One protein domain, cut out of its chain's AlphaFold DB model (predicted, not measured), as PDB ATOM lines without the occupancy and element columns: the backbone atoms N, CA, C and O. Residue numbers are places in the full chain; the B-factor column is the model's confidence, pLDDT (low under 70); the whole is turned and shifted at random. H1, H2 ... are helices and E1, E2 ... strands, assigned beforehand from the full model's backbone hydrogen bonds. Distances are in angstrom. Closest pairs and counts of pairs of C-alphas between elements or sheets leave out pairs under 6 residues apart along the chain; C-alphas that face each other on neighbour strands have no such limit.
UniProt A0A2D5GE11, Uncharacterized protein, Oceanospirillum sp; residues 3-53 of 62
ATOM      1  N   TYR A   3     177.498 206.896 276.185       83.25
ATOM      2  CA  TYR A   3     177.098 205.802 275.298       83.25
ATOM      3  C   TYR A   3     178.031 204.609 275.495       83.25
ATOM      4  O   TYR A   3     179.157 204.775 275.957       83.25
ATOM      5  N   SER A   4     177.562 203.409 275.168       87.56
ATOM      6  CA  SER A   4     178.366 202.189 275.229       87.56
ATOM      7  C   SER A   4     178.498 201.607 273.831       87.56
ATOM      8  O   SER A   4     177.521 201.584 273.081       87.56
ATOM      9  N   ASN A   5     179.705 201.193 273.455       85.38
ATOM     10  CA  ASN A   5     179.909 200.500 272.186       85.38
ATOM     11  C   ASN A   5     179.461 199.027 272.281       85.38
ATOM     12  O   ASN A   5     179.072 198.540 273.342       85.38
ATOM     13  N   THR A   6     179.540 198.289 271.172       87.69
ATOM     14  CA  THR A   6     179.155 196.864 271.116       87.69
ATOM     15  C   THR A   6     180.000 195.951 272.010       87.69
ATOM     16  O   THR A   6     179.599 194.824 272.276       87.69
ATOM     17  N   GLN A   7     181.145 196.432 272.500       92.81
ATOM     18  CA  GLN A   7     182.015 195.729 273.446       92.81
ATOM     19  C   GLN A   7     181.728 196.118 274.908       92.81
ATOM     20  O   GLN A   7     182.459 195.714 275.807       92.81
ATOM     21  N   GLY A   8     180.688 196.920 275.168       89.38
ATOM     22  CA  GLY A   8     180.318 197.358 276.513       89.38
ATOM     23  C   GLY A   8     181.176 198.501 277.069       89.38
ATOM     24  O   GLY A   8     181.016 198.872 278.232       89.38
ATOM     25  N   ILE A   9     182.075 199.080 276.265       91.56
ATOM     26  CA  ILE A   9     182.950 200.167 276.707       91.56
ATOM     27  C   ILE A   9     182.146 201.462 276.743       91.56
ATOM     28  O   ILE A   9     181.732 201.988 275.704       91.56
ATOM     29  N   VAL A  10     181.969 201.991 277.953       89.38
ATOM     30  CA  VAL A  10     181.296 203.268 278.190       89.38
ATOM     31  C   VAL A  10     182.219 204.419 277.803       89.38
ATOM     32  O   VAL A  10     183.351 204.524 278.273       89.38
ATOM     33  N   SER A  11     181.715 205.313 276.962       89.94
ATOM     34  CA  SER A  11     182.377 206.549 276.572       89.94
ATOM     35  C   SER A  11     181.484 207.751 276.838       89.94
ATOM     36  O   SER A  11     180.267 207.711 276.654       89.94
ATOM     37  N   GLN A  12     182.113 208.850 277.247       92.62
ATOM     38  CA  GLN A  12     181.449 210.129 277.466       92.62
ATOM     39  C   GLN A  12     182.064 211.193 276.566       92.62
ATOM     40  O   GLN A  12     183.270 211.433 276.614       92.62
ATOM     41  N   ARG A  13     181.241 211.809 275.716       92.69
ATOM     42  CA  ARG A  13     181.651 212.874 274.784       92.69
ATOM     43  C   ARG A  13     180.599 213.975 274.719       92.69
ATOM     44  O   ARG A  13     179.442 213.760 275.111       92.69
ATOM     45  N   ASN A  14     180.987 215.151 274.232       95.75
ATOM     46  CA  ASN A  14     180.034 216.215 273.949       95.75
ATOM     47  C   ASN A  14     179.078 215.760 272.832       95.75
ATOM     48  O   ASN A  14     179.493 215.139 271.858       95.75
ATOM     49  N   PHE A  15     177.784 216.035 272.987       93.12
ATOM     50  CA  PHE A  15     176.783 215.608 272.010       93.12
ATOM     51  C   PHE A  15     176.953 216.307 270.654       93.12
ATOM     52  O   PHE A  15     176.909 215.644 269.623       93.12
ATOM     53  N   ALA A  16     177.204 217.619 270.650       96.56
ATOM     54  CA  ALA A  16     177.384 218.387 269.422       96.56
ATOM     55  C   ALA A  16     178.612 217.912 268.633       96.56
ATOM     56  O   ALA A  16     178.553 217.805 267.413       96.56
ATOM     57  N   GLU A  17     179.696 217.542 269.318       96.31
ATOM     58  CA  GLU A  17     180.881 216.962 268.670       96.31
ATOM     59  C   GLU A  17     180.574 215.625 267.988       96.31
ATOM     60  O   GLU A  17     181.041 215.385 266.877       96.31
ATOM     61  N   LEU A  18     179.760 214.766 268.613       94.62
ATOM     62  CA  LEU A  18     179.348 213.492 268.014       94.62
ATOM     63  C   LEU A  18     178.478 213.700 266.769       94.62
ATOM     64  O   LEU A  18     178.667 213.009 265.770       94.62
ATOM     65  N   VAL A  19     177.559 214.666 266.809       96.31
ATOM     66  CA  VAL A  19     176.728 215.031 265.652       96.31
ATOM     67  C   VAL A  19     177.602 215.569 264.515       96.31
ATOM     68  O   VAL A  19     177.492 215.107 263.380       96.31
ATOM     69  N   SER A  20     178.533 216.475 264.819       97.06
ATOM     70  CA  SER A  20     179.498 216.991 263.842       97.06
ATOM     71  C   SER A  20     180.372 215.884 263.251       97.06
ATOM     72  O   SER A  20     180.610 215.864 262.043       97.06
ATOM     73  N   HIS A  21     180.839 214.945 264.075       95.75
ATOM     74  CA  HIS A  21     181.612 213.795 263.613       95.75
ATOM     75  C   HIS A  21     180.804 212.927 262.643       95.75
ATOM     76  O   HIS A  21     181.322 212.572 261.587       95.75
ATOM     77  N   LEU A  22     179.534 212.643 262.950       95.94
ATOM     78  CA  LEU A  22     178.664 211.828 262.102       95.94
ATOM     79  C   LEU A  22     178.510 212.421 260.691       95.94
ATOM     80  O   LEU A  22     178.724 211.715 259.704       95.94
ATOM     81  N   PHE A  23     178.206 213.717 260.581       96.25
ATOM     82  CA  PHE A  23     178.047 214.380 259.279       96.25
ATOM     83  C   PHE A  23     179.365 214.490 258.496       96.25
ATOM     84  O   PHE A  23     179.391 214.320 257.271       96.25
ATOM     85  N   ASN A  24     180.485 214.718 259.188       96.88
ATOM     86  CA  ASN A  24     181.806 214.715 258.556       96.88
ATOM     87  C   ASN A  24     182.191 213.316 258.051       96.88
ATOM     88  O   ASN A  24     182.697 213.180 256.940       96.88
ATOM     89  N   HIS A  25     181.898 212.270 258.824       97.44
ATOM     90  CA  HIS A  25     182.164 210.883 258.448       97.44
ATOM     91  C   HIS A  25     181.353 210.459 257.213       97.44
ATOM     92  O   HIS A  25     181.883 209.826 256.301       97.44
ATOM     93  N   GLN A  26     180.086 210.880 257.124       96.62
ATOM     94  CA  GLN A  26     179.284 210.704 255.910       96.62
ATOM     95  C   GLN A  26     179.911 211.409 254.702       96.62
ATOM     96  O   GLN A  26     180.002 210.816 253.631       96.62
ATOM     97  N   THR A  27     180.380 212.650 254.868       96.00
ATOM     98  CA  THR A  27     181.034 213.407 253.788       96.00
ATOM     99  C   THR A  27     182.328 212.735 253.325       96.00
ATOM    100  O   THR A  27     182.577 212.657 252.124       96.00
ATOM    101  N   HIS A  28     183.107 212.167 254.249       97.69
ATOM    102  CA  HIS A  28     184.296 211.381 253.926       97.69
ATOM    103  C   HIS A  28     183.965 210.148 253.068       97.69
ATOM    104  O   HIS A  28     184.559 209.961 252.005       97.69
ATOM    105  N   HIS A  29     182.985 209.335 253.476       97.56
ATOM    106  CA  HIS A  29     182.575 208.160 252.698       97.56
ATOM    107  C   HIS A  29     181.913 208.515 251.368       97.56
ATOM    108  O   HIS A  29     182.164 207.838 250.373       97.56
ATOM    109  N   ARG A  30     181.124 209.595 251.311       96.69
ATOM    110  CA  ARG A  30     180.601 210.113 250.040       96.69
ATOM    111  C   ARG A  30     181.751 210.443 249.092       96.69
ATOM    112  O   ARG A  30     181.709 210.007 247.953       96.69
ATOM    113  N   GLY A  31     182.808 211.098 249.580       96.62
ATOM    114  CA  GLY A  31     184.025 211.349 248.805       96.62
ATOM    115  C   GLY A  31     184.660 210.069 248.249       96.62
ATOM    116  O   GLY A  31     184.947 210.008 247.057       96.62
ATOM    117  N   GLN A  32     184.804 209.027 249.075       98.38
ATOM    118  CA  GLN A  32     185.333 207.727 248.633       98.38
ATOM    119  C   GLN A  32     184.494 207.116 247.499       98.38
ATOM    120  O   GLN A  32     185.040 206.699 246.478       98.38
ATOM    121  N   VAL A  33     183.168 207.085 247.656       98.12
ATOM    122  CA  VAL A  33     182.246 206.522 246.657       98.12
ATOM    123  C   VAL A  33     182.230 207.365 245.383       98.12
ATOM    124  O   VAL A  33     182.327 206.810 244.292       98.12
ATOM    125  N   SER A  34     182.171 208.693 245.505       97.94
ATOM    126  CA  SER A  34     182.227 209.614 244.368       97.94
ATOM    127  C   SER A  34     183.502 209.412 243.554       97.94
ATOM    128  O   SER A  34     183.420 209.311 242.336       97.94
ATOM    129  N   THR A  35     184.664 209.263 244.202       98.00
ATOM    130  CA  THR A  35     185.918 208.949 243.503       98.00
ATOM    131  C   THR A  35     185.812 207.651 242.705       98.00
ATOM    132  O   THR A  35     186.163 207.644 241.527       98.00
ATOM    133  N   LEU A  36     185.304 206.572 243.308       98.56
ATOM    134  CA  LEU A  36     185.157 205.283 242.623       98.56
ATOM    135  C   LEU A  36     184.192 205.370 241.432       98.56
ATOM    136  O   LEU A  36     184.484 204.832 240.366       98.56
ATOM    137  N   LEU A  37     183.061 206.063 241.580       98.50
ATOM    138  CA  LEU A  37     182.088 206.241 240.498       98.50
ATOM    139  C   LEU A  37     182.673 207.078 239.353       98.50
ATOM    140  O   LEU A  37     182.610 206.660 238.198       98.50
ATOM    141  N   SER A  38     183.344 208.187 239.670       97.56
ATOM    142  CA  SER A  38     184.031 209.017 238.678       97.56
ATOM    143  C   SER A  38     185.150 208.267 237.950       97.56
ATOM    144  O   SER A  38     185.287 208.409 236.738       97.56
ATOM    145  N   GLN A  39     185.920 207.421 238.643       98.31
ATOM    146  CA  GLN A  39     186.936 206.561 238.017       98.31
ATOM    147  C   GLN A  39     186.339 205.566 237.009       98.31
ATOM    148  O   GLN A  39     187.018 205.182 236.061       98.31
ATOM    149  N   ASN A  40     185.073 205.182 237.186       98.38
ATOM    150  CA  ASN A  40     184.326 204.343 236.246       98.38
ATOM    151  C   ASN A  40     183.596 205.157 235.157       98.38
ATOM    152  O   ASN A  40     182.803 204.595 234.406       98.38
ATOM    153  N   GLY A  41     183.837 206.469 235.064       97.94
ATOM    154  CA  GLY A  41     183.187 207.349 234.089       97.94
ATOM    155  C   GLY A  41     181.707 207.617 234.375       97.94
ATOM    156  O   GLY A  41     180.994 208.072 233.484       97.94
ATOM    157  N   ILE A  42     181.233 207.330 235.592       98.31
ATOM    158  CA  ILE A  42     179.845 207.562 235.996       98.31
ATOM    159  C   ILE A  42     179.724 208.994 236.520       98.31
ATOM    160  O   ILE A  42     180.374 209.359 237.504       98.31
ATOM    161  N   ASP A  43     178.871 209.789 235.876       96.38
ATOM    162  CA  ASP A  43     178.455 211.088 236.399       96.38
ATOM    163  C   ASP A  43     177.418 210.893 237.512       96.38
ATOM    164  O   ASP A  43     176.408 210.210 237.335       96.38
ATOM    165  N   ILE A  44     177.693 211.482 238.671       94.62
ATOM    166  CA  ILE A  44     176.847 211.401 239.868       94.62
ATOM    167  C   ILE A  44     176.033 212.680 240.092       94.62
ATOM    168  O   ILE A  44     175.219 212.724 241.014       94.62
ATOM    169  N   GLY A  45     176.252 213.716 239.275       93.94
ATOM    170  CA  GLY A  45     175.605 215.013 239.414       93.94
ATOM    171  C   GLY A  45     176.043 215.810 240.651       93.94
ATOM    172  O   GLY A  45     177.050 215.526 241.303       93.94
ATOM    173  N   ILE A  46     175.274 216.858 240.962       93.12
ATOM    174  CA  ILE A  46     175.517 217.734 242.116       93.12
ATOM    175  C   ILE A  46     175.031 217.028 243.383       93.12
ATOM    176  O   ILE A  46     173.860 216.688 243.499       93.12
ATOM    177  N   THR A  47     175.925 216.848 244.356       93.44
ATOM    178  CA  THR A  47     175.598 216.206 245.642       93.44
ATOM    179  C   THR A  47     175.440 217.197 246.799       93.44
ATOM    180  O   THR A  47     175.409 216.783 247.958       93.44
ATOM    181  N   ASP A  48     175.463 218.501 246.521       91.50
ATOM    182  CA  ASP A  48     175.315 219.533 247.547       91.50
ATOM    183  C   ASP A  48     173.873 219.551 248.069       91.50
ATOM    184  O   ASP A  48     172.926 219.686 247.296       91.50
ATOM    185  N   PHE A  49     173.717 219.442 249.390       90.25
ATOM    186  CA  PHE A  49     172.409 219.467 250.039       90.25
ATOM    187  C   PHE A  49     171.668 220.789 249.814       90.25
ATOM    188  O   PHE A  49     170.443 220.806 249.862       90.25
ATOM    189  N   LEU A  50     172.382 221.884 249.524       91.44
ATOM    190  CA  LEU A  50     171.773 223.168 249.186       91.44
ATOM    191  C   LEU A  50     170.751 223.054 248.046       91.44
ATOM    192  O   LEU A  50     169.732 223.734 248.097       91.44
ATOM    193  N   MET A  51     170.987 222.174 247.066       91.25
ATOM    194  CA  MET A  51     170.075 221.968 245.933       91.25
ATOM    195  C   MET A  51     168.705 221.418 246.352       91.25
ATOM    196  O   MET A  51     167.722 221.630 245.649       91.25
ATOM    197  N   GLU A  52     168.632 220.748 247.503       89.38
ATOM    198  CA  GLU A  52     167.403 220.166 248.052       89.38
ATOM    199  C   GLU A  52     166.652 221.138 248.974       89.38
ATOM    200  O   GLU A  52     165.528 220.862 249.396       89.38
ATOM    201  N   ILE A  53     167.263 222.273 249.328       92.44
ATOM    202  CA  ILE A  53     166.636 223.285 250.176       92.44
ATOM    203  C   ILE A  53     165.771 224.178 249.279       92.44
ATOM    204  O   ILE A  53     166.317 224.873 248.422       92.44
TER     205      ILE A  53
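AT A GLANCE: This is residues 3 to 53 of the 62 residues of an uncharacterized protein of Oceanospirillum sp (UniProt A0A2D5GE11). One long, unbent helix, H1, makes most of the length; at its first end residues 3 to 12 fold back on themselves as a small hook that includes the short strand E1, and past its other end residues 40 to 48 turn back toward the short helix H2, which sticks out away from H1. The hook and H2 lie to opposite sides of H1. The printed part has 51 residues with one named strand and two named helices, in the order E1, H1, H2, and is mostly helix. It is extended and flat, with a radius of gyration of the C-alphas of 16.0 A and spans of 44 by 28 by 11 A.

IN THESE COORDINATES: Find C-alpha 15 at (176.783, 215.608, 272.010); from there H1, residues 15 to 39, runs 36.6 A to C-alpha 39 at (186.936, 206.561, 238.017). Before it look for E1, residues 10 to 12. After it comes H2, residues 49 to 52, with its last C-alpha at (167.403, 220.166, 248.052).

HOW THE PARTS SIT: Start from H1, where every O i to N i+4 pair is within hydrogen-bond range; H2 is too short for such a pair, and its one O i to N i+3 pair is within range. H1 is apart from both E1 and H2, and E1 is apart from H2. E1 pairs with no named strand, but beside its residues 10 to 11 you will find residues 3 to 4 in a short antiparallel pairing.

THE WHOLE: The two C-alphas farthest apart are those of Val 10 and Gly 41, at 44.3 A. The link from E1 to H1 is tight, with 2 residues, and that from H1 to H2 is short, with 9. Residues 5 to 10 and 48 to 53 are among those that stand free. The printed part has no cut, its mean pLDDT is 94.4, and no printed residue is under 70.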